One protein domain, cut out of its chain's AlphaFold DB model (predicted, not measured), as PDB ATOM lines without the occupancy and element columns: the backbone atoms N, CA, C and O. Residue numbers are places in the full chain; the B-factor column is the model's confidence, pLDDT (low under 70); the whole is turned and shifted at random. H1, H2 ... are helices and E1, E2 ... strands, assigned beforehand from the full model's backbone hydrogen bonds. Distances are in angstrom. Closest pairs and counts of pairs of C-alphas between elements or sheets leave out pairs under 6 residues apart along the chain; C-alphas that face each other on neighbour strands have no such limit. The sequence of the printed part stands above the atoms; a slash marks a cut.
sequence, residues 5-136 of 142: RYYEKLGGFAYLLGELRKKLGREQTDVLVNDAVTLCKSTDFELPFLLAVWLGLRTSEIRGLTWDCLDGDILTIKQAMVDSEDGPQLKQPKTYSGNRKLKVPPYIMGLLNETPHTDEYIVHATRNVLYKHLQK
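Overview. This is residues 5 to 136 of the 142 residues of an uncharacterized protein of Firmicutes bacterium CAG:129_59_24 (UniProt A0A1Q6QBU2). A short helix near the middle, H4, has H3, H5 and H6 packed on it; two small two-stranded sheets, the pair E1 and E4 and the hairpin E2 and E3, lie toward one end of the long axis, and H3 and H2 reach out to the other. E1 runs on into E2, joining the pair E1 and E4 to the pair E2 and E3. The 132 printed residues hold seven named helices and four named strands, in the order H1 H2 H3 H4 H5 E1 E2 E3 E4 H6 H7. Both two-stranded sheets, E1 - E4 and E2 - E3, are antiparallel, and the class is mixed, helices and strands. The whole is compact, with a radius of gyration of the C-alphas of 15.0 A and spans of 41 by 34 by 30 A.

Arrangement. E2, residues 80 to 84, and E3, residues 87 to 91, form an antiparallel hairpin at 144 degrees, with N 82 and O 89 within hydrogen-bond range at 2.9 A. E1, residues 74 to 77, runs on into E2 at 27 degrees across a break of 2 residues. E4, residues 100 to 103, is antiparallel to E1 at 152 degrees, with N 75 and O 102 at 2.8 A. Residues 70 to 71 also pair antiparallel with residues 74 to 75 of E1. The closest C-alphas of H5, residues 59 to 62, and E2 are those of Glu 61 and Ala 80, 4.3 A apart. H4, residues 46 to 53, is the hub and touches H5, closest at C-alphas 48 and 62, 6.6 A. H4 touches H6, residues 106 to 114, at a steep tilt of 42 degrees, opposite ways, closest at C-alphas 47 and 111, 6.5 A. H3, residues 26 to 40, touches H4 with residues 37 to 40 alone, closest at C-alphas 40 and 46, 4.9 A; they form a helical hairpin at a shallow tilt of 28 degrees. H3 touches H2, residues 16 to 24, with residues 28 to 29 alone, closest at C-alphas 29 and 21, 5.9 A, at a steep tilt of 59 degrees. H7, residues 127 to 135, only just touches H5, with 3 pairs of C-alphas within 8 A, the closest 59 and 127 at 6.8 A. H1, residues 5 to 8, touches no helix. Every O i to N i+4 pair is within hydrogen-bond range in H2, H3, H4 and H6, and 4 of 5 are in H7; H1 and H5 are too short for such a pair.

Along the chain. H1 begins at C-alpha 5, (404.438, 454.769, 360.651). H3 is 21.1 A long, H7 12.8 A, H6 12.5 A, and E2 and E3 12.3 A each. E2 begins at C-alpha 80, (394.672, 425.504, 358.687), and H7 ends at C-alpha 135, (412.108, 431.178, 372.341).

Size, cuts and confidence. The two C-alphas farthest apart are those of Arg 5 and Asp 86, 45.1 A. The printed part has no cut, and its long links are H5 to E1 and H6 to H7. The mean pLDDT of the printed part is 73.5; 45 residues are under 70, among them residues 5 to 20, 93 to 99 and 125 to 136.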
ATOM      1  N   ARG A   5     405.889 454.604 360.894       39.41
ATOM      2  CA  ARG A   5     404.438 454.769 360.651       39.41
ATOM      3  C   ARG A   5     403.814 453.604 359.891       39.41
ATOM      4  O   ARG A   5     402.595 453.438 359.939       39.41
ATOM      5  N   TYR A   6     404.615 452.812 359.181       43.75
ATOM      6  CA  TYR A   6     404.141 451.638 358.453       43.75
ATOM      7  C   TYR A   6     403.566 450.587 359.417       43.75
ATOM      8  O   TYR A   6     402.506 450.020 359.166       43.75
ATOM      9  N   TYR A   7     404.221 450.394 360.566       43.66
ATOM     10  CA  TYR A   7     403.811 449.436 361.594       43.66
ATOM     11  C   TYR A   7     402.606 449.916 362.419       43.66
ATOM     12  O   TYR A   7     401.780 449.104 362.832       43.66
ATOM     13  N   GLU A   8     402.458 451.228 362.631       39.56
ATOM     14  CA  GLU A   8     401.349 451.782 363.422       39.56
ATOM     15  C   GLU A   8     399.993 451.725 362.703       39.56
ATOM     16  O   GLU A   8     398.958 451.606 363.359       39.56
ATOM     17  N   LYS A   9     399.975 451.782 361.363       38.50
ATOM     18  CA  LYS A   9     398.734 451.794 360.568       38.50
ATOM     19  C   LYS A   9     398.065 450.427 360.403       38.50
ATOM     20  O   LYS A   9     396.889 450.389 360.054       38.50
ATOM     21  N   LEU A  10     398.781 449.321 360.610       43.25
ATOM     22  CA  LEU A  10     398.338 448.009 360.122       43.25
ATOM     23  C   LEU A  10     397.593 447.133 361.137       43.25
ATOM     24  O   LEU A  10     397.100 446.086 360.742       43.25
ATOM     25  N   GLY A  11     397.448 447.536 362.407       44.72
ATOM     26  CA  GLY A  11     396.489 446.932 363.359       44.72
ATOM     27  C   GLY A  11     396.587 445.410 363.617       44.72
ATOM     28  O   GLY A  11     395.788 444.872 364.382       44.72
ATOM     29  N   GLY A  12     397.562 444.712 363.028       44.50
ATOM     30  CA  GLY A  12     397.562 443.261 362.797       44.50
ATOM     31  C   GLY A  12     397.880 442.365 363.988       44.50
ATOM     32  O   GLY A  12     398.064 441.165 363.827       44.50
ATOM     33  N   PHE A  13     397.913 442.921 365.196       55.84
ATOM     34  CA  PHE A  13     398.283 442.192 366.405       55.84
ATOM     35  C   PHE A  13     397.593 442.699 367.665       55.84
ATOM     36  O   PHE A  13     398.194 442.792 368.739       55.84
ATOM     37  N   ALA A  14     396.317 443.044 367.561       51.94
ATOM     38  CA  ALA A  14     395.593 443.590 368.703       51.94
ATOM     39  C   ALA A  14     395.731 442.719 369.974       51.94
ATOM     40  O   ALA A  14     395.821 443.261 371.072       51.94
ATOM     41  N   TYR A  15     395.828 441.389 369.828       45.62
ATOM     42  CA  TYR A  15     395.944 440.477 370.965       45.62
ATOM     43  C   TYR A  15     397.375 440.307 371.502       45.62
ATOM     44  O   TYR A  15     397.616 440.656 372.651       45.62
ATOM     45  N   LEU A  16     398.342 439.811 370.710       52.12
ATOM     46  CA  LEU A  16     399.707 439.558 371.212       52.12
ATOM     47  C   LEU A  16     400.445 440.855 371.560       52.12
ATOM     48  O   LEU A  16     401.035 440.937 372.634       52.12
ATOM     49  N   LEU A  17     400.377 441.886 370.704       63.81
ATOM     50  CA  LEU A  17     400.905 443.200 371.080       63.81
ATOM     51  C   LEU A  17     400.090 443.796 372.220       63.81
ATOM     52  O   LEU A  17     400.660 444.500 373.035       63.81
ATOM     53  N   GLY A  18     398.791 443.506 372.327       58.81
ATOM     54  CA  GLY A  18     397.991 443.884 373.493       58.81
ATOM     55  C   GLY A  18     398.546 443.294 374.793       58.81
ATOM     56  O   GLY A  18     398.763 444.028 375.752       58.81
ATOM     57  N   GLU A  19     398.838 441.996 374.815       56.84
ATOM     58  CA  GLU A  19     399.407 441.299 375.973       56.84
ATOM     59  C   GLU A  19     400.847 441.736 376.274       56.84
ATOM     60  O   GLU A  19     401.188 441.981 377.432       56.84
ATOM     61  N   LEU A  20     401.688 441.909 375.249       63.16
ATOM     62  CA  LEU A  20     403.043 442.440 375.414       63.16
ATOM     63  C   LEU A  20     403.018 443.887 375.912       63.16
ATOM     64  O   LEU A  20     403.728 444.205 376.856       63.16
ATOM     65  N   ARG A  21     402.134 444.739 375.380       73.19
ATOM     66  CA  ARG A  21     401.960 446.127 375.839       73.19
ATOM     67  C   ARG A  21     401.475 446.201 377.276       73.19
ATOM     68  O   ARG A  21     401.932 447.072 378.005       73.19
ATOM     69  N   LYS A  22     400.584 445.298 377.699       71.62
ATOM     70  CA  LYS A  22     400.153 445.204 379.103       71.62
ATOM     71  C   LYS A  22     401.305 444.823 380.037       71.62
ATOM     72  O   LYS A  22     401.324 445.289 381.169       71.62
ATOM     73  N   LYS A  23     402.245 443.984 379.583       70.12
ATOM     74  CA  LYS A  23     403.370 443.493 380.400       70.12
ATOM     75  C   LYS A  23     404.610 444.392 380.377       70.12
ATOM     76  O   LYS A  23     405.254 444.545 381.405       70.12
ATOM     77  N   LEU A  24     404.956 444.936 379.214       69.38
ATOM     78  CA  LEU A  24     406.219 445.635 378.934       69.38
ATOM     79  C   LEU A  24     406.011 447.126 378.616       69.38
ATOM     80  O   LEU A  24     406.958 447.899 378.569       69.38
ATOM     81  N   GLY A  25     404.774 447.565 378.375       74.81
ATOM     82  CA  GLY A  25     404.493 448.914 377.884       74.81
ATOM     83  C   GLY A  25     404.702 449.063 376.371       74.81
ATOM     84  O   GLY A  25     405.314 448.226 375.701       74.81
ATOM     85  N   ARG A  26     404.138 450.138 375.802       70.31
ATOM     86  CA  ARG A  26     404.111 450.384 374.345       70.31
ATOM     87  C   ARG A  26     405.499 450.551 373.742       70.31
ATOM     88  O   ARG A  26     405.797 449.900 372.751       70.31
ATOM     89  N   GLU A  27     406.340 451.358 374.372       72.38
ATOM     90  CA  GLU A  27     407.668 451.686 373.860       72.38
ATOM     91  C   GLU A  27     408.577 450.452 373.766       72.38
ATOM     92  O   GLU A  27     409.120 450.168 372.703       72.38
ATOM     93  N   GLN A  28     408.660 449.654 374.835       70.75
ATOM     94  CA  GLN A  28     409.477 448.432 374.864       70.75
ATOM     95  C   GLN A  28     408.943 447.365 373.904       70.75
ATOM     96  O   GLN A  28     409.719 446.654 373.273       70.75
ATOM     97  N   THR A  29     407.619 447.279 373.749       67.94
ATOM     98  CA  THR A  29     407.004 446.380 372.767       67.94
ATOM     99  C   THR A  29     407.376 446.785 371.340       67.94
ATOM    100  O   THR A  29     407.744 445.931 370.537       67.94
ATOM    101  N   ASP A  30     407.298 448.077 371.014       68.62
ATOM    102  CA  ASP A  30     407.613 448.563 369.672       68.62
ATOM    103  C   ASP A  30     409.119 448.392 369.365       68.62
ATOM    104  O   ASP A  30     409.471 448.040 368.240       68.62
ATOM    105  N   VAL A  31     410.009 448.564 370.352       70.94
ATOM    106  CA  VAL A  31     411.447 448.242 370.224       70.94
ATOM    107  C   VAL A  31     411.650 446.753 369.937       70.94
ATOM    108  O   VAL A  31     412.246 446.411 368.921       70.94
ATOM    109  N   LEU A  32     411.057 445.871 370.748       68.75
ATOM    110  CA  LEU A  32     411.175 444.418 370.589       68.75
ATOM    111  C   LEU A  32     410.713 443.939 369.204       68.75
ATOM    112  O   LEU A  32     411.331 443.061 368.609       68.75
ATOM    113  N   VAL A  33     409.625 444.508 368.676       68.50
ATOM    114  CA  VAL A  33     409.122 444.166 367.337       68.50
ATOM    115  C   VAL A  33     410.109 444.592 366.254       68.50
ATOM    116  O   VAL A  33     410.360 443.818 365.333       68.50
ATOM    117  N   ASN A  34     410.681 445.794 366.353       68.75
ATOM    118  CA  ASN A  34     411.679 446.260 365.388       68.75
ATOM    119  C   ASN A  34     412.955 445.409 365.439       68.75
ATOM    120  O   ASN A  34     413.482 445.040 364.385       68.75
ATOM    121  N   ASP A  35     413.407 445.043 366.637       70.50
ATOM    122  CA  ASP A  35     414.553 444.154 366.821       70.50
ATOM    123  C   ASP A  35     414.263 442.774 366.230       70.50
ATOM    124  O   ASP A  35     415.058 442.256 365.451       70.50
ATOM    125  N   ALA A  36     413.087 442.204 366.510       66.88
ATOM    126  CA  ALA A  36     412.687 440.907 365.979       66.88
ATOM    127  C   ALA A  36     412.608 440.905 364.445       66.88
ATOM    128  O   ALA A  36     413.135 439.992 363.817       66.88
ATOM    129  N   VAL A  37     412.024 441.935 363.822       68.38
ATOM    130  CA  VAL A  37     412.013 442.057 362.353       68.38
ATOM    131  C   VAL A  37     413.437 442.143 361.801       68.38
ATOM    132  O   VAL A  37     413.749 441.487 360.812       68.38
ATOM    133  N   THR A  38     414.313 442.909 362.451       70.75
ATOM    134  CA  THR A  38     415.714 443.048 362.030       70.75
ATOM    135  C   THR A  38     416.469 441.724 362.136       70.75
ATOM    136  O   THR A  38     417.194 441.360 361.216       70.75
ATOM    137  N   LEU A  39     416.258 440.981 363.223       69.19
ATOM    138  CA  LEU A  39     416.889 439.687 363.489       69.19
ATOM    139  C   LEU A  39     416.409 438.581 362.548       69.19
ATOM    140  O   LEU A  39     417.174 437.681 362.216       69.19
ATOM    141  N   CYS A  40     415.143 438.631 362.135       69.94
ATOM    142  CA  CYS A  40     414.566 437.627 361.245       69.94
ATOM    143  C   CYS A  40     414.861 437.912 359.771       69.94
ATOM    144  O   CYS A  40     414.637 437.035 358.943       69.94
ATOM    145  N   LYS A  41     415.343 439.111 359.431       75.56
ATOM    146  CA  LYS A  41     415.556 439.529 358.049       75.56
ATOM    147  C   LYS A  41     416.533 438.612 357.310       75.56
ATOM    148  O   LYS A  41     417.576 438.252 357.851       75.56
ATOM    149  N   SER A  42     416.205 438.268 356.066       73.81
ATOM    150  CA  SER A  42     416.982 437.365 355.206       73.81
ATOM    151  C   SER A  42     417.156 435.953 355.778       73.81
ATOM    152  O   SER A  42     418.091 435.243 355.411       73.81
ATOM    153  N   THR A  43     416.259 435.538 356.673       79.94
ATOM    154  CA  THR A  43     416.167 434.155 357.152       79.94
ATOM    155  C   THR A  43     414.884 433.511 356.640       79.94
ATOM    156  O   THR A  43     413.889 434.201 356.418       79.94
ATOM    157  N   ASP A  44     414.848 432.179 356.578       76.88
ATOM    158  CA  ASP A  44     413.635 431.408 356.241       76.88
ATOM    159  C   ASP A  44     412.462 431.672 357.208       76.88
ATOM    160  O   ASP A  44     411.319 431.278 356.971       76.88
ATOM    161  N   PHE A  45     412.740 432.338 358.332       78.38
ATOM    162  CA  PHE A  45     411.764 432.707 359.342       78.38
ATOM    163  C   PHE A  45     411.133 434.089 359.104       78.38
ATOM    164  O   PHE A  45     410.096 434.380 359.695       78.38
ATOM    165  N   GLU A  46     411.693 434.927 358.224       84.31
ATOM    166  CA  GLU A  46     411.201 436.288 357.980       84.31
ATOM    167  C   GLU A  46     409.738 436.300 357.534       84.31
ATOM    168  O   GLU A  46     408.885 436.914 358.177       84.31
ATOM    169  N   LEU A  47     409.437 435.583 356.451       87.88
ATOM    170  CA  LEU A  47     408.097 435.509 355.887       87.88
ATOM    171  C   LEU A  47     407.071 434.955 356.893       87.88
ATOM    172  O   LEU A  47     406.084 435.644 357.161       87.88
ATOM    173  N   PRO A  48     407.260 433.766 357.505       86.00
ATOM    174  CA  PRO A  48     406.276 433.242 358.446       86.00
ATOM    175  C   PRO A  48     406.149 434.097 359.712       86.00
ATOM    176  O   PRO A  48     405.053 434.198 360.266       86.00
ATOM    177  N   PHE A  49     407.219 434.766 360.150       81.06
ATOM    178  CA  PHE A  49     407.133 435.748 361.224       81.06
ATOM    179  C   PHE A  49     406.247 436.924 360.812       81.06
ATOM    180  O   PHE A  49     405.280 437.208 361.511       81.06
ATOM    181  N   LEU A  50     406.501 437.552 359.661       83.50
ATOM    182  CA  LEU A  50     405.734 438.694 359.148       83.50
ATOM    183  C   LEU A  50     404.272 438.372 358.835       83.50
ATOM    184  O   LEU A  50     403.415 439.237 359.002       83.50
ATOM    185  N   LEU A  51     403.951 437.137 358.461       85.44
ATOM    186  CA  LEU A  51     402.566 436.687 358.323       85.44
ATOM    187  C   LEU A  51     401.854 436.579 359.685       85.44
ATOM    188  O   LEU A  51     400.684 436.948 359.798       85.44
ATOM    189  N   ALA A  52     402.543 436.118 360.733       78.50
ATOM    190  CA  ALA A  52     401.988 436.064 362.089       78.50
ATOM    191  C   ALA A  52     401.832 437.481 362.662       78.50
ATOM    192  O   ALA A  52     400.723 437.977 362.829       78.50
ATOM    193  N   VAL A  53     402.981 438.103 362.908       72.88
ATOM    194  CA  VAL A  53     403.391 439.417 362.425       72.88
ATOM    195  C   VAL A  53     402.311 440.465 362.120       72.88
ATOM    196  O   VAL A  53     401.463 440.869 362.900       72.88
ATOM    197  N   TRP A  54     402.368 440.938 360.888       78.44
ATOM    198  CA  TRP A  54     401.524 441.987 360.341       78.44
ATOM    199  C   TRP A  54     400.118 441.561 359.969       78.44
ATOM    200  O   TRP A  54     399.232 442.411 359.948       78.44
ATOM    201  N   LEU A  55     399.908 440.298 359.610       80.44
ATOM    202  CA  LEU A  55     398.620 439.849 359.085       80.44
ATOM    203  C   LEU A  55     397.774 439.120 360.141       80.44
ATOM    204  O   LEU A  55     396.596 438.842 359.911       80.44
ATOM    205  N   GLY A  56     398.334 438.848 361.323       75.88
ATOM    206  CA  GLY A  56     397.614 438.231 362.433       75.88
ATOM    207  C   GLY A  56     397.232 436.778 362.161       75.88
ATOM    208  O   GLY A  56     396.174 436.331 362.628       75.88
ATOM    209  N   LEU A  57     398.021 436.051 361.362       81.19
ATOM    210  CA  LEU A  57     397.774 434.635 361.094       81.19
ATOM    211  C   LEU A  57     398.209 433.768 362.275       81.19
ATOM    212  O   LEU A  57     399.231 434.000 362.923       81.19
ATOM    213  N   ARG A  58     397.446 432.706 362.529       78.38
ATOM    214  CA  ARG A  58     397.847 431.657 363.478       78.38
ATOM    215  C   ARG A  58     398.881 430.740 362.837       78.38
ATOM    216  O   ARG A  58     398.816 430.482 361.643       78.38
ATOM    217  N   THR A  59     399.757 430.135 363.636       78.44
ATOM    218  CA  THR A  59     400.747 429.147 363.163       78.44
ATOM    219  C   THR A  59     400.137 428.054 362.280       78.44
ATOM    220  O   THR A  59     400.723 427.677 361.272       78.44
ATOM    221  N   SER A  60     398.948 427.558 362.631       79.31
ATOM    222  CA  SER A  60     398.231 426.565 361.828       79.31
ATOM    223  C   SER A  60     397.726 427.127 360.495       79.31
ATOM    224  O   SER A  60     397.716 426.405 359.510       79.31
ATOM    225  N   GLU A  61     397.330 428.400 360.442       86.06
ATOM    226  CA  GLU A  61     396.918 429.077 359.202       86.06
ATOM    227  C   GLU A  61     398.127 429.282 358.286       86.06
ATOM    228  O   GLU A  61     398.057 428.932 357.119       86.06
ATOM    229  N   ILE A  62     399.258 429.747 358.831       87.56
ATOM    230  CA  ILE A  62     400.513 429.951 358.085       87.56
ATOM    231  C   ILE A  62     400.984 428.644 357.445       87.56
ATOM    232  O   ILE A  62     401.283 428.613 356.259       87.56
ATOM    233  N   ARG A  63     400.982 427.545 358.211       86.44
ATOM    234  CA  ARG A  63     401.326 426.201 357.712       86.44
ATOM    235  C   ARG A  63     400.328 425.641 356.696       86.44
ATOM    236  O   ARG A  63     400.636 424.666 356.029       86.44
ATOM    237  N   GLY A  64     399.114 426.187 356.648       89.38
ATOM    238  CA  GLY A  64     398.081 425.804 355.689       89.38
ATOM    239  C   GLY A  64     398.005 426.732 354.477       89.38
ATOM    240  O   GLY A  64     397.097 426.571 353.662       89.38
ATOM    241  N   LEU A  65     398.890 427.728 354.361       91.50
ATOM    242  CA  LEU A  65     398.892 428.624 353.213       91.50
ATOM    243  C   LEU A  65     399.428 427.909 351.979       91.50
ATOM    244  O   LEU A  65     400.577 427.469 351.951       91.50
ATOM    245  N   THR A  66     398.587 427.871 350.955       93.31
ATOM    246  CA  THR A  66     398.901 427.383 349.620       93.31
ATOM    247  C   THR A  66     398.919 428.536 348.620       93.31
ATOM    248  O   THR A  66     398.333 429.588 348.880       93.31
ATOM    249  N   TRP A  67     399.590 428.376 347.478       93.44
ATOM    250  CA  TRP A  67     399.701 429.444 346.470       93.44
ATOM    251  C   TRP A  67     398.343 429.916 345.937       93.44
ATOM    252  O   TRP A  67     398.162 431.097 345.661       93.44
ATOM    253  N   ASP A  68     397.349 429.029 345.897       92.44
ATOM    254  CA  ASP A  68     395.965 429.345 345.519       92.44
ATOM    255  C   ASP A  68     395.175 430.113 346.609       92.44
ATOM    256  O   ASP A  68     393.978 430.381 346.463       92.44
ATOM    257  N   CYS A  69     395.812 430.450 347.735       91.12
ATOM    258  CA  CYS A  69     395.303 431.417 348.703       91.12
ATOM    259  C   CYS A  69     395.629 432.862 348.298       91.12
ATOM    260  O   CYS A  69     395.024 433.775 348.863       91.12
ATOM    261  N   LEU A  70     396.569 433.088 347.375       92.81
ATOM    262  CA  LEU A  70     397.025 434.415 346.970       92.81
ATOM    263  C   LEU A  70     396.430 434.802 345.607       92.81
ATOM    264  O   LEU A  70     396.690 434.152 344.601       92.81
ATOM    265  N   ASP A  71     395.647 435.881 345.581       92.50
ATOM    266  CA  ASP A  71     395.085 436.481 344.364       92.50
ATOM    267  C   ASP A  71     395.538 437.942 344.265       92.50
ATOM    268  O   ASP A  71     395.068 438.814 345.003       92.50
ATOM    269  N   GLY A  72     396.532 438.194 343.409       92.25
ATOM    270  CA  GLY A  72     397.249 439.465 343.377       92.25
ATOM    271  C   GLY A  72     397.912 439.749 344.727       92.25
ATOM    272  O   GLY A  72     398.815 439.037 345.149       92.25
ATOM    273  N   ASP A  73     397.447 440.788 345.415       91.69
ATOM    274  CA  ASP A  73     397.891 441.164 346.760       91.69
ATOM    275  C   ASP A  73     396.828 440.884 347.838       91.69
ATOM    276  O   ASP A  73     396.843 441.477 348.919       91.69
ATOM    277  N   ILE A  74     395.883 439.988 347.551       92.44
ATOM    278  CA  ILE A  74     394.850 439.549 348.486       92.44
ATOM    279  C   ILE A  74     395.134 438.115 348.922       92.44
ATOM    280  O   ILE A  74     395.059 437.179 348.131       92.44
ATOM    281  N   LEU A  75     395.393 437.934 350.217       92.44
ATOM    282  CA  LEU A  75     395.569 436.630 350.842       92.44
ATOM    283  C   LEU A  75     394.249 436.149 351.450       92.44
ATOM    284  O   LEU A  75     393.694 436.790 352.345       92.44
ATOM    285  N   THR A  76     393.757 435.005 350.994       91.75
ATOM    286  CA  THR A  76     392.531 434.366 351.479       91.75
ATOM    287  C   THR A  76     392.872 433.224 352.429       91.75
ATOM    288  O   THR A  76     393.424 432.206 352.026       91.75
ATOM    289  N   ILE A  77     392.500 433.358 353.702       87.88
ATOM    290  CA  ILE A  77     392.716 432.305 354.703       87.88
ATOM    291  C   ILE A  77     391.510 431.370 354.685       87.88
ATOM    292  O   ILE A  77     390.452 431.733 355.193       87.88
ATOM    293  N   LYS A  78     391.670 430.181 354.098       86.94
ATOM    294  CA  LYS A  78     390.583 429.199 353.902       86.94
ATOM    295  C   LYS A  78     390.811 427.842 354.569       86.94
ATOM    296  O   LYS A  78     389.931 426.989 354.539       86.94
ATOM    297  N   GLN A  79     391.985 427.630 355.159       86.12
ATOM    298  CA  GLN A  79     392.363 426.366 355.786       86.12
ATOM    299  C   GLN A  79     393.457 426.560 356.835       86.12
ATOM    300  O   GLN A  79     394.127 427.593 356.881       86.12
ATOM    301  N   ALA A  80     393.620 425.557 357.691       85.25
ATOM    302  CA  ALA A  80     394.672 425.504 358.687       85.25
ATOM    303  C   ALA A  80     395.226 424.080 358.802       85.25
ATOM    304  O   ALA A  80     394.471 423.111 358.850       85.25
ATOM    305  N   MET A  81     396.548 423.963 358.905       84.56
ATOM    306  CA  MET A  81     397.249 422.710 359.162       84.56
ATOM    307  C   MET A  81     397.214 422.386 360.660       84.56
ATOM    308  O   MET A  81     397.791 423.107 361.486       84.56
ATOM    309  N   VAL A  82     396.538 421.299 361.023       81.12
ATOM    310  CA  VAL A  82     396.380 420.842 362.408       81.12
ATOM    311  C   VAL A  82     397.066 419.494 362.564       81.12
ATOM    312  O   VAL A  82     396.813 418.574 361.801       81.12
ATOM    313  N   ASP A  83     397.930 419.371 363.568       77.31
ATOM    314  CA  ASP A  83     398.565 418.093 363.879       77.31
ATOM    315  C   ASP A  83     397.535 417.190 364.593       77.31
ATOM    316  O   ASP A  83     396.842 417.647 365.508       77.31
ATOM    317  N   SER A  84     397.401 415.945 364.137       76.81
ATOM    318  CA  SER A  84     396.499 414.920 364.682       76.81
ATOM    319  C   SER A  84     397.264 413.620 364.950       76.81
ATOM    320  O   SER A  84     398.439 413.526 364.594       76.81
ATOM    321  N   GLU A  85     396.628 412.636 365.592       77.12
ATOM    322  CA  GLU A  85     397.254 411.334 365.889       77.12
ATOM    323  C   GLU A  85     397.699 410.604 364.611       77.12
ATOM    324  O   GLU A  85     398.757 409.982 364.600       77.12
ATOM    325  N   ASP A  86     396.972 410.801 363.509       79.62
ATOM    326  CA  ASP A  86     397.289 410.259 362.181       79.62
ATOM    327  C   ASP A  86     398.254 411.147 361.367       79.62
ATOM    328  O   ASP A  86     398.485 410.913 360.182       79.62
ATOM    329  N   GLY A  87     398.805 412.202 361.979       74.75
ATOM    330  CA  GLY A  87     399.702 413.165 361.337       74.75
ATOM    331  C   GLY A  87     399.050 414.516 361.004       74.75
ATOM    332  O   GLY A  87     397.941 414.818 361.460       74.75
ATOM    333  N   PRO A  88     399.754 415.402 360.274       76.12
ATOM    334  CA  PRO A  88     399.237 416.718 359.902       76.12
ATOM    335  C   PRO A  88     398.039 416.597 358.954       76.12
ATOM    336  O   PRO A  88     398.123 415.938 357.923       76.12
ATOM    337  N   GLN A  89     396.933 417.259 359.289       80.25
ATOM    338  CA  GLN A  89     395.727 417.308 358.466       80.25
ATOM    339  C   GLN A  89     395.317 418.755 358.190       80.25
ATOM    340  O   GLN A  89     395.251 419.587 359.104       80.25
ATOM    341  N   LEU A  90     394.970 419.042 356.934       81.31
ATOM    342  CA  LEU A  90     394.304 420.286 356.567       81.31
ATOM    343  C   LEU A  90     392.862 420.260 357.066       81.31
ATOM    344  O   LEU A  90     392.073 419.383 356.718       81.31
ATOM    345  N   LYS A  91     392.510 421.249 357.883       78.88
ATOM    346  CA  LYS A  91     391.138 421.471 358.331       78.88
ATOM    347  C   LYS A  91     390.641 422.802 357.802       78.88
ATOM    348  O   LYS A  91     391.284 423.839 357.971       78.88
ATOM    349  N   GLN A  92     389.464 422.767 357.191       70.75
ATOM    350  CA  GLN A  92     388.730 423.978 356.858       70.75
ATOM    351  C   GLN A  92     388.188 424.627 358.145       70.75
ATOM    352  O   GLN A  92     387.954 423.930 359.144       70.75
ATOM    353  N   PRO A  93     387.986 425.955 358.161       60.94
ATOM    354  CA  PRO A  93     387.301 426.624 359.251       60.94
ATOM    355  C   PRO A  93     385.943 425.967 359.516       60.94
ATOM    356  O   PRO A  93     385.198 425.661 358.590       60.94
ATOM    357  N   LYS A  94     385.590 425.785 360.796       57.47
ATOM    358  CA  LYS A  94     384.311 425.173 361.204       57.47
ATOM    359  C   LYS A  94     383.070 425.960 360.745       57.47
ATOM    360  O   LYS A  94     381.962 425.452 360.865       57.47
ATOM    361  N   THR A  95     383.235 427.186 360.244       49.06
ATOM    362  CA  THR A  95     382.151 428.035 359.739       49.06
ATOM    363  C   THR A  95     382.576 428.766 358.462       49.06
ATOM    364  O   THR A  95     383.723 429.190 358.330       49.06
ATOM    365  N   TYR A  96     381.624 428.983 357.545       46.75
ATOM    366  CA  TYR A  96     381.805 429.707 356.270       46.75
ATOM    367  C   TYR A  96     382.359 431.138 356.459       46.75
ATOM    368  O   TYR A  96     383.047 431.685 355.602       46.75
ATOM    369  N   SER A  97     382.110 431.724 357.634       44.03
ATOM    370  CA  SER A  97     382.609 433.020 358.106       44.03
ATOM    371  C   SER A  97     384.099 433.042 358.499       44.03
ATOM    372  O   SER A  97     384.614 434.100 358.849       44.03
ATOM    373  N   GLY A  98     384.805 431.905 358.442       49.84
ATOM    374  CA  GLY A  98     386.250 431.816 358.690       49.84
ATOM    375  C   GLY A  98     387.133 432.257 357.517       49.84
ATOM    376  O   GLY A  98     388.329 432.468 357.712       49.84
ATOM    377  N   ASN A  99     386.548 432.441 356.329       61.09
ATOM    378  CA  ASN A  99     387.250 432.918 355.141       61.09
ATOM    379  C   ASN A  99     387.449 434.433 355.222       61.09
ATOM    380  O   ASN A  99     386.599 435.211 354.788       61.09
ATOM    381  N   ARG A 100     388.578 434.865 355.788       77.62
ATOM    382  CA  ARG A 100     388.974 436.281 355.776       77.62
ATOM    383  C   ARG A 100     389.966 436.545 354.648       77.62
ATOM    384  O   ARG A 100     390.902 435.772 354.441       77.62
ATOM    385  N   LYS A 101     389.749 437.651 353.940       85.75
ATOM    386  CA  LYS A 101     390.662 438.190 352.930       85.75
ATOM    387  C   LYS A 101     391.482 439.306 353.559       85.75
ATOM    388  O   LYS A 101     390.916 440.207 354.175       85.75
ATOM    389  N   LEU A 102     392.797 439.240 353.420       87.06
ATOM    390  CA  LEU A 102     393.734 440.218 353.956       87.06
ATOM    391  C   LEU A 102     394.508 440.851 352.809       87.06
ATOM    392  O   LEU A 102     395.013 440.150 351.938       87.06
ATOM    393  N   LYS A 103     394.617 442.180 352.822       86.62
ATOM    394  CA  LYS A 103     395.499 442.894 351.903       86.62
ATOM    395  C   LYS A 103     396.944 442.666 352.339       86.62
ATOM    396  O   LYS A 103     397.296 443.006 353.469       86.62
ATOM    397  N   VAL A 104     397.757 442.098 351.460       87.88
ATOM    398  CA  VAL A 104     399.173 441.832 351.704       87.88
ATOM    399  C   VAL A 104     399.975 443.102 351.416       87.88
ATOM    400  O   VAL A 104     399.892 443.653 350.318       87.88
ATOM    401  N   PRO A 105     400.753 443.608 352.383       86.38
ATOM    402  CA  PRO A 105     401.579 444.780 352.158       86.38
ATOM    403  C   PRO A 105     402.726 444.515 351.160       86.38
ATOM    404  O   PRO A 105     403.248 443.396 351.131       86.38
ATOM    405  N   PRO A 106     403.203 445.533 350.408       84.81
ATOM    406  CA  PRO A 106     404.193 445.358 349.337       84.81
ATOM    407  C   PRO A 106     405.483 444.650 349.759       84.81
ATOM    408  O   PRO A 106     406.060 443.904 348.979       84.81
ATOM    409  N   TYR A 107     405.927 444.853 351.002       85.19
ATOM    410  CA  TYR A 107     407.122 444.183 351.511       85.19
ATOM    411  C   TYR A 107     406.935 442.661 351.630       85.19
ATOM    412  O   TYR A 107     407.788 441.907 351.179       85.19
ATOM    413  N   ILE A 108     405.793 442.200 352.163       88.44
ATOM    414  CA  ILE A 108     405.483 440.762 352.221       88.44
ATOM    415  C   ILE A 108     405.268 440.212 350.808       88.44
ATOM    416  O   ILE A 108     405.698 439.101 350.533       88.44
ATOM    417  N   MET A 109     404.672 440.991 349.898       91.81
ATOM    418  CA  MET A 109     404.572 440.594 348.488       91.81
ATOM    419  C   MET A 109     405.944 440.372 347.845       91.81
ATOM    420  O   MET A 109     406.104 439.413 347.098       91.81
ATOM    421  N   GLY A 110     406.938 441.209 348.158       90.19
ATOM    422  CA  GLY A 110     408.321 440.994 347.722       90.19
ATOM    423  C   GLY A 110     408.863 439.642 348.189       90.19
ATOM    424  O   GLY A 110     409.314 438.853 347.366       90.19
ATOM    425  N   LEU A 111     408.710 439.334 349.481       90.44
ATOM    426  CA  LEU A 111     409.134 438.048 350.048       90.44
ATOM    427  C   LEU A 111     408.394 436.854 349.427       90.44
ATOM    428  O   LEU A 111     409.003 435.821 349.164       90.44
ATOM    429  N   LEU A 112     407.088 436.987 349.173       91.50
ATOM    430  CA  LEU A 112     406.288 435.947 348.519       91.50
ATOM    431  C   LEU A 112     406.767 435.684 347.087       91.50
ATOM    432  O   LEU A 112     406.883 434.529 346.704       91.50
ATOM    433  N   ASN A 113     407.098 436.730 346.327       90.81
ATOM    434  CA  ASN A 113     407.601 436.597 344.956       90.81
ATOM    435  C   ASN A 113     409.005 435.974 344.886       90.81
ATOM    436  O   ASN A 113     409.355 435.359 343.882       90.81
ATOM    437  N   GLU A 114     409.821 436.160 345.924       90.25
ATOM    438  CA  GLU A 114     411.153 435.555 346.040       90.25
ATOM    439  C   GLU A 114     411.104 434.112 346.566       90.25
ATOM    440  O   GLU A 114     412.073 433.364 346.421       90.25
ATOM    441  N   THR A 115     409.984 433.704 347.168       88.94
ATOM    442  CA  THR A 115     409.813 432.358 347.720       88.94
ATOM    443  C   THR A 115     409.648 431.345 346.579       88.94
ATOM    444  O   THR A 115     408.780 431.524 345.728       88.94
ATOM    445  N   PRO A 116     410.438 430.257 346.531       87.00
ATOM    446  CA  PRO A 116     410.313 429.248 345.484       87.00
ATOM    447  C   PRO A 116     408.969 428.506 345.520       87.00
ATOM    448  O   PRO A 116     408.547 428.011 346.563       87.00
ATOM    449  N   HIS A 117     408.330 428.343 344.362       89.06
ATOM    450  CA  HIS A 117     407.109 427.543 344.212       89.06
ATOM    451  C   HIS A 117     407.471 426.058 344.023       89.06
ATOM    452  O   HIS A 117     407.369 425.517 342.922       89.06
ATOM    453  N   THR A 118     407.974 425.407 345.075       88.19
ATOM    454  CA  THR A 118     408.405 423.995 345.013       88.19
ATOM    455  C   THR A 118     407.245 423.009 345.054       88.19
ATOM    456  O   THR A 118     407.323 421.939 344.455       88.19
ATOM    457  N   ASP A 119     406.181 423.362 345.770       90.44
ATOM    458  CA  ASP A 119     404.945 422.597 345.883       90.44
ATOM    459  C   ASP A 119     403.758 423.549 346.107       90.44
ATOM    460  O   ASP A 119     403.853 424.751 345.858       90.44
ATOM    461  N   GLU A 120     402.613 423.006 346.521       90.06
ATOM    462  CA  GLU A 120     401.396 423.783 346.744       90.06
ATOM    463  C   GLU A 120     401.497 424.764 347.922       90.06
ATOM    464  O   GLU A 120     400.746 425.740 347.931       90.06
ATOM    465  N   TYR A 121     402.407 424.551 348.880       90.81
ATOM    466  CA  TYR A 121     402.531 425.330 350.111       90.81
ATOM    467  C   TYR A 121     403.522 426.490 349.977       90.81
ATOM    468  O   TYR A 121     404.577 426.390 349.356       90.81
ATOM    469  N   ILE A 122     403.190 427.598 350.642       90.31
ATOM    470  CA  ILE A 122     404.039 428.798 350.708       90.31
ATOM    471  C   ILE A 122     405.102 428.663 351.813       90.31
ATOM    472  O   ILE A 122     406.187 429.224 351.712       90.31
ATOM    473  N   VAL A 123     404.782 427.961 352.907       87.31
ATOM    474  CA  VAL A 123     405.623 427.906 354.113       87.31
ATOM    475  C   VAL A 123     405.810 426.471 354.598       87.31
ATOM    476  O   VAL A 123     404.858 425.825 355.035       87.31
ATOM    477  N   HIS A 124     407.067 426.028 354.679       82.19
ATOM    478  CA  HIS A 124     407.452 424.676 355.125       82.19
ATOM    479  C   HIS A 124     407.897 424.598 356.592       82.19
ATOM    480  O   HIS A 124     408.538 423.642 357.030       82.19
ATOM    481  N   ALA A 125     407.551 425.598 357.402       67.94
ATOM    482  CA  ALA A 125     407.930 425.633 358.809       67.94
ATOM    483  C   ALA A 125     407.128 424.622 359.652       67.94
ATOM    484  O   ALA A 125     405.895 424.613 359.668       67.94
ATOM    485  N   THR A 126     407.816 423.797 360.446       60.81
ATOM    486  CA  THR A 126     407.137 422.947 361.439       60.81
ATOM    487  C   THR A 126     406.651 423.784 362.629       60.81
ATOM    488  O   THR A 126     407.259 424.797 362.986       60.81
ATOM    489  N   ARG A 127     405.571 423.341 363.300       52.78
ATOM    490  CA  ARG A 127     405.005 424.018 364.491       52.78
ATOM    491  C   ARG A 127     406.085 424.338 365.532       52.78
ATOM    492  O   ARG A 127     406.096 425.426 366.095       52.78
ATOM    493  N   ASN A 128     407.023 423.413 365.740       56.44
ATOM    494  CA  ASN A 128     408.092 423.555 366.723       56.44
ATOM    495  C   ASN A 128     409.195 424.527 366.295       56.44
ATOM    496  O   ASN A 128     409.778 425.163 367.164       56.44
ATOM    497  N   VAL A 129     409.489 424.668 365.000       56.97
ATOM    498  CA  VAL A 129     410.498 425.630 364.520       56.97
ATOM    499  C   VAL A 129     409.998 427.053 364.741       56.97
ATOM    500  O   VAL A 129     410.734 427.873 365.286       56.97
ATOM    501  N   LEU A 130     408.717 427.314 364.461       53.09
ATOM    502  CA  LEU A 130     408.145 428.642 364.668       53.09
ATOM    503  C   LEU A 130     408.227 429.104 366.133       53.09
ATOM    504  O   LEU A 130     408.650 430.221 366.416       53.09
ATOM    505  N   TYR A 131     407.904 428.213 367.073       50.69
ATOM    506  CA  TYR A 131     408.007 428.495 368.508       50.69
ATOM    507  C   TYR A 131     409.453 428.511 369.031       50.69
ATOM    508  O   TYR A 131     409.786 429.356 369.860       50.69
ATOM    509  N   LYS A 132     410.330 427.614 368.557       47.38
ATOM    510  CA  LYS A 132     411.736 427.547 369.003       47.38
ATOM    511  C   LYS A 132     412.549 428.766 368.574       47.38
ATOM    512  O   LYS A 132     413.431 429.173 369.320       47.38
ATOM    513  N   HIS A 133     412.261 429.355 367.413       48.00
ATOM    514  CA  HIS A 133     412.919 430.593 366.984       48.00
ATOM    515  C   HIS A 133     412.459 431.808 367.798       48.00
ATOM    516  O   HIS A 133     413.285 432.654 368.115       48.00
ATOM    517  N   LEU A 134     411.195 431.844 368.238       42.41
ATOM    518  CA  LEU A 134     410.697 432.874 369.163       42.41
ATOM    519  C   LEU A 134     411.228 432.709 370.598       42.41
ATOM    520  O   LEU A 134     411.319 433.687 371.334       42.41
ATOM    521  N   GLN A 135     411.554 431.479 371.014       39.28
ATOM    522  CA  GLN A 135     412.108 431.178 372.341       39.28
ATOM    523  C   GLN A 135     413.631 431.223 372.410       39.28
ATOM    524  O   GLN A 135     414.173 431.267 373.513       39.28
ATOM    525  N   LYS A 136     414.337 431.196 371.275       35.19
ATOM    526  CA  LYS A 136     415.765 431.490 371.282       35.19
ATOM    527  C   LYS A 136     415.905 432.975 371.607       35.19
ATOM    528  O   LYS A 136     415.527 433.793 370.766       35.19
TER     529      LYS A 136